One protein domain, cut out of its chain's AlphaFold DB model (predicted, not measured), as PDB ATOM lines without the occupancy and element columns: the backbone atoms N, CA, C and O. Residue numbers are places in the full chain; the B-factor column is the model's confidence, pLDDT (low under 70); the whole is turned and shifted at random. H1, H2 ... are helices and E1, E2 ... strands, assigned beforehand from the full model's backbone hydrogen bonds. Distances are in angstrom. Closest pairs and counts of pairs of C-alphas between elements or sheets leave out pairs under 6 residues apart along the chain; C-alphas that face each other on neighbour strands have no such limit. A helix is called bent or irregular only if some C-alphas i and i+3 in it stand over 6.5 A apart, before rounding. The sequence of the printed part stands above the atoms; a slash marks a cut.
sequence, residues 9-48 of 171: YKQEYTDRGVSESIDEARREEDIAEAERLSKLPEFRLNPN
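This is residues 9 to 48 of the 171 residues of an uncharacterized protein of Babesia microti (strain RI) (UniProt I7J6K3). A strand hairpin, E1 and E2, makes one end of a long, thin model, and a single helix, H1, leads on away from it as a free arm, followed by a tail, residues 40 to 48, that turns off to one side. The helix does not fold back over the hairpin, and residues 26 to 48, of which 28 to 39 belong to H1, stand free. The printed part has 40 residues with two named strands and one named helix, in the order E1, E2, H1 along the chain; the sheet has the order E1 - E2 and is antiparallel, and the class is mixed, helices and strands. The whole is extended, with a radius of gyration of the C-alphas of 17.1 A, and flat in outline, spanning 49 by 26 by 10 A.

The sheet is made of E1, residues 9 to 14, and E2, residues 17 to 24, which are antiparallel neighbours and form a hairpin. Their N-to-C directions stand at 153 degrees. C-alphas that face each other include those of Gln 11 and Glu 20, 4.6 A apart, and those of Tyr 9 and Ile 22, 4.9 A apart. Among the backbone pairs within hydrogen-bond range are N 12 and O 19 at 2.9 A, and N 17 and O 14 at 2.9 A. A tight link of 2 residues joins E1 to E2. Another tight link, of 3 residues, joins E2 to H1, residues 28 to 39. E1 and H1 are apart. Every O i to N i+4 pair inside H1 is within hydrogen-bond range.

E2, residues 17 to 24, is the longest strand by residues and measures 23.0 A from first to last C-alpha. E1, residues 9 to 14, begins at C-alpha 9 at (272.207, 271.916, 472.148) and measures 15.9 A. H1, residues 28 to 39, begins at C-alpha 28 at (283.918, 283.917, 475.810), ends at C-alpha 39 at (276.253, 298.443, 479.912) and measures 16.9 A; it is not bent.

The two C-alphas farthest apart are those of Asp 15 and Asn 48, at 51.1 A. The C-alphas of the first and last printed residues, Tyr 9 and Asn 48, are 36.1 A apart. At the hairpin's turn, residues 13 to 18 stand free too. The printed part has no cut, and neither link between named elements is long. The mean pLDDT of the printed part is 76.2, and 9 residues are under 70: residues 22 to 24 and residues 43 to 48.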
ATOM      1  N   TYR A   9     272.830 272.894 471.267       73.50
ATOM      2  CA  TYR A   9     272.207 271.916 472.148       73.50
ATOM      3  C   TYR A   9     273.137 270.719 472.305       73.50
ATOM      4  O   TYR A   9     273.532 270.095 471.317       73.50
ATOM      5  N   LYS A  10     273.485 270.389 473.546       74.94
ATOM      6  CA  LYS A  10     274.183 269.151 473.888       74.94
ATOM      7  C   LYS A  10     273.234 268.258 474.669       74.94
ATOM      8  O   LYS A  10     272.626 268.693 475.640       74.94
ATOM      9  N   GLN A  11     273.112 267.013 474.230       82.25
ATOM     10  CA  GLN A  11     272.343 265.982 474.916       82.25
ATOM     11  C   GLN A  11     273.303 264.905 475.413       82.25
ATOM     12  O   GLN A  11     274.110 264.384 474.642       82.25
ATOM     13  N   GLU A  12     273.199 264.553 476.689       80.62
ATOM     14  CA  GLU A  12     273.959 263.469 477.305       80.62
ATOM     15  C   GLU A  12     273.000 262.404 477.843       80.62
ATOM     16  O   GLU A  12     272.000 262.709 478.495       80.62
ATOM     17  N   TYR A  13     273.296 261.134 477.562       77.75
ATOM     18  CA  TYR A  13     272.541 260.010 478.110       77.75
ATOM     19  C   TYR A  13     273.136 259.622 479.460       77.75
ATOM     20  O   TYR A  13     274.289 259.204 479.548       77.75
ATOM     21  N   THR A  14     272.333 259.744 480.509       81.94
ATOM     22  CA  THR A  14     272.682 259.360 481.879       81.94
ATOM     23  C   THR A  14     271.829 258.176 482.328       81.94
ATOM     24  O   THR A  14     270.771 257.906 481.757       81.94
ATOM     25  N   ASP A  15     272.219 257.516 483.420       78.19
ATOM     26  CA  ASP A  15     271.443 256.419 484.029       78.19
ATOM     27  C   ASP A  15     270.012 256.833 484.445       78.19
ATOM     28  O   ASP A  15     269.176 255.987 484.757       78.19
ATOM     29  N   ARG A  16     269.719 258.144 484.464       76.12
ATOM     30  CA  ARG A  16     268.410 258.729 484.789       76.12
ATOM     31  C   ARG A  16     267.610 259.200 483.567       76.12
ATOM     32  O   ARG A  16     266.485 259.657 483.753       76.12
ATOM     33  N   GLY A  17     268.152 259.100 482.351       81.00
ATOM     34  CA  GLY A  17     267.531 259.597 481.116       81.00
ATOM     35  C   GLY A  17     268.426 260.577 480.347       81.00
ATOM     36  O   GLY A  17     269.642 260.584 480.523       81.00
ATOM     37  N   VAL A  18     267.828 261.401 479.484       78.00
ATOM     38  CA  VAL A  18     268.544 262.408 478.679       78.00
ATOM     39  C   VAL A  18     268.668 263.713 479.467       78.00
ATOM     40  O   VAL A  18     267.661 264.239 479.938       78.00
ATOM     41  N   SER A  19     269.884 264.238 479.612       73.56
ATOM     42  CA  SER A  19     270.135 265.589 480.121       73.56
ATOM     43  C   SER A  19     270.520 266.518 478.979       73.56
ATOM     44  O   SER A  19     271.425 266.203 478.208       73.56
ATOM     45  N   GLU A  20     269.857 267.668 478.892       74.12
ATOM     46  CA  GLU A  20     270.122 268.684 477.875       74.12
ATOM     47  C   GLU A  20     270.855 269.872 478.504       74.12
ATOM     48  O   GLU A  20     270.425 270.396 479.534       74.12
ATOM     49  N   SER A  21     271.951 270.312 477.886       74.62
ATOM     50  CA  SER A  21     272.602 271.580 478.199       74.62
ATOM     51  C   SER A  21     272.607 272.478 476.967       74.62
ATOM     52  O   SER A  21     272.820 272.034 475.836       74.62
ATOM     53  N   ILE A  22     272.329 273.759 477.194       68.50
ATOM     54  CA  ILE A  22     272.329 274.783 476.156       68.50
ATOM     55  C   ILE A  22     273.605 275.589 476.339       68.50
ATOM     56  O   ILE A  22     273.715 276.363 477.288       68.50
ATOM     57  N   ASP A  23     274.544 275.412 475.416       68.94
ATOM     58  CA  ASP A  23     275.782 276.180 475.403       68.94
ATOM     59  C   ASP A  23     275.671 277.300 474.369       68.94
ATOM     60  O   ASP A  23     275.197 277.108 473.244       68.94
ATOM     61  N   GLU A  24     276.116 278.498 474.738       68.50
ATOM     62  CA  GLU A  24     276.205 279.600 473.790       68.50
ATOM     63  C   GLU A  24     277.368 279.344 472.821       68.50
ATOM     64  O   GLU A  24     278.491 279.071 473.236       68.50
ATOM     65  N   ALA A  25     277.108 279.424 471.513       70.94
ATOM     66  CA  ALA A  25     278.088 279.051 470.485       70.94
ATOM     67  C   ALA A  25     279.268 280.036 470.353       70.94
ATOM     68  O   ALA A  25     280.206 279.796 469.591       70.94
ATOM     69  N   ARG A  26     279.176 281.191 471.018       71.00
ATOM     70  CA  ARG A  26     280.086 282.328 470.856       71.00
ATOM     71  C   ARG A  26     281.336 282.159 471.716       71.00
ATOM     72  O   ARG A  26     281.312 281.471 472.732       71.00
ATOM     73  N   ARG A  27     282.440 282.800 471.316       76.50
ATOM     74  CA  ARG A  27     283.655 282.816 472.144       76.50
ATOM     75  C   ARG A  27     283.389 283.606 473.423       76.50
ATOM     76  O   ARG A  27     282.662 284.595 473.399       76.50
ATOM     77  N   GLU A  28     284.033 283.216 474.520       81.62
ATOM     78  CA  GLU A  28     283.918 283.917 475.810       81.62
ATOM     79  C   GLU A  28     284.283 285.408 475.700       81.62
ATOM     80  O   GLU A  28     283.652 286.251 476.336       81.62
ATOM     81  N   GLU A  29     285.256 285.744 474.846       82.88
ATOM     82  CA  GLU A  29     285.658 287.125 474.547       82.88
ATOM     83  C   GLU A  29     284.506 287.940 473.938       82.88
ATOM     84  O   GLU A  29     284.235 289.054 474.392       82.88
ATOM     85  N   ASP A  30     283.772 287.356 472.985       77.94
ATOM     86  CA  ASP A  30     282.640 288.000 472.308       77.94
ATOM     87  C   ASP A  30     281.464 288.212 473.271       77.94
ATOM     88  O   ASP A  30     280.766 289.229 473.221       77.94
ATOM     89  N   ILE A  31     281.239 287.253 474.175       78.88
ATOM     90  CA  ILE A  31     280.204 287.337 475.214       78.88
ATOM     91  C   ILE A  31     280.550 288.466 476.192       78.88
ATOM     92  O   ILE A  31     279.715 289.327 476.479       78.88
ATOM     93  N   ALA A  32     281.802 288.516 476.653       83.31
ATOM     94  CA  ALA A  32     282.281 289.552 477.560       83.31
ATOM     95  C   ALA A  32     282.236 290.952 476.925       83.31
ATOM     96  O   ALA A  32     281.910 291.935 477.598       83.31
ATOM     97  N   GLU A  33     282.545 291.065 475.633       84.75
ATOM     98  CA  GLU A  33     282.431 292.320 474.895       84.75
ATOM     99  C   GLU A  33     280.970 292.755 474.739       84.75
ATOM    100  O   GLU A  33     280.639 293.902 475.049       84.75
ATOM    101  N   ALA A  34     280.069 291.843 474.366       81.62
ATOM    102  CA  ALA A  34     278.639 292.131 474.271       81.62
ATOM    103  C   ALA A  34     278.049 292.591 475.619       81.62
ATOM    104  O   ALA A  34     277.269 293.550 475.678       81.62
ATOM    105  N   GLU A  35     278.467 291.977 476.727       83.19
ATOM    106  CA  GLU A  35     278.095 292.432 478.066       83.19
ATOM    107  C   GLU A  35     278.630 293.831 478.392       83.19
ATOM    108  O   GLU A  35     277.928 294.632 479.014       83.19
ATOM    109  N   ARG A  36     279.866 294.156 477.993       84.62
ATOM    110  CA  ARG A  36     280.436 295.498 478.194       84.62
ATOM    111  C   ARG A  36     279.687 296.545 477.379       84.62
ATOM    112  O   ARG A  36     279.344 297.593 477.925       84.62
ATOM    113  N   LEU A  37     279.389 296.247 476.117       83.12
ATOM    114  CA  LEU A  37     278.660 297.140 475.219       83.12
ATOM    115  C   LEU A  37     277.232 297.395 475.710       83.12
ATOM    116  O   LEU A  37     276.799 298.542 475.734       83.12
ATOM    117  N   SER A  38     276.523 296.374 476.200       80.44
ATOM    118  CA  SER A  38     275.155 296.551 476.722       80.44
ATOM    119  C   SER A  38     275.077 297.448 477.967       80.44
ATOM    120  O   SER A  38     274.045 298.066 478.233       80.44
ATOM    121  N   LYS A  39     276.174 297.576 478.725       83.06
ATOM    122  CA  LYS A  39     276.253 298.443 479.912       83.06
ATOM    123  C   LYS A  39     276.475 299.920 479.567       83.06
ATOM    124  O   LYS A  39     276.206 300.768 480.432       83.06
ATOM    125  N   LEU A  40     276.938 300.229 478.351       83.31
ATOM    126  CA  LEU A  40     277.216 301.593 477.897       83.31
ATOM    127  C   LEU A  40     275.926 302.421 477.774       83.31
ATOM    128  O   LEU A  40     274.903 301.910 477.321       83.31
ATOM    129  N   PRO A  41     275.962 303.717 478.133       75.94
ATOM    130  CA  PRO A  41     274.780 304.580 478.131       75.94
ATOM    131  C   PRO A  41     274.162 304.762 476.738       75.94
ATOM    132  O   PRO A  41     272.955 304.938 476.640       75.94
ATOM    133  N   GLU A  42     274.960 304.664 475.675       73.44
ATOM    134  CA  GLU A  42     274.505 304.750 474.279       73.44
ATOM    135  C   GLU A  42     273.650 303.545 473.852       73.44
ATOM    136  O   GLU A  42     272.799 303.667 472.973       73.44
ATOM    137  N   PHE A  43     273.852 302.390 474.493       67.75
ATOM    138  CA  PHE A  43     273.157 301.134 474.200       67.75
ATOM    139  C   PHE A  43     272.053 300.810 475.208       67.75
ATOM    140  O   PHE A  43     271.284 299.868 475.006       67.75
ATOM    141  N   ARG A  44     271.933 301.603 476.279       68.56
ATOM    142  CA  ARG A  44     270.768 301.556 477.161       68.56
ATOM    143  C   ARG A  44     269.583 302.111 476.385       68.56
ATOM    144  O   ARG A  44     269.459 303.318 476.198       68.56
ATOM    145  N   LEU A  45     268.709 301.216 475.935       66.50
ATOM    146  CA  LEU A  45     267.392 301.597 475.443       66.50
ATOM    147  C   LEU A  45     266.701 302.415 476.537       66.50
ATOM    148  O   LEU A  45     266.402 301.903 477.615       66.50
ATOM    149  N   ASN A  46     266.481 303.705 476.273       65.75
ATOM    150  CA  ASN A  46     265.599 304.492 477.119       65.75
ATOM    151  C   ASN A  46     264.223 303.815 477.068       65.75
ATOM    152  O   ASN A  46     263.702 303.633 475.966       65.75
ATOM    153  N   PRO A  47     263.602 303.497 478.215       65.19
ATOM    154  CA  PRO A  47     262.320 302.790 478.253       65.19
ATOM    155  C   PRO A  47     261.177 303.571 477.581       65.19
ATOM    156  O   PRO A  47     260.119 303.018 477.320       65.19
ATOM    157  N   ASN A  48     261.403 304.853 477.284       65.81
ATOM    158  CA  ASN A  48     260.442 305.753 476.652       65.81
ATOM    159  C   ASN A  48     260.686 305.960 475.147       65.81
ATOM    160  O   ASN A  48     259.988 306.763 474.529       65.81
TER     161      ASN A  48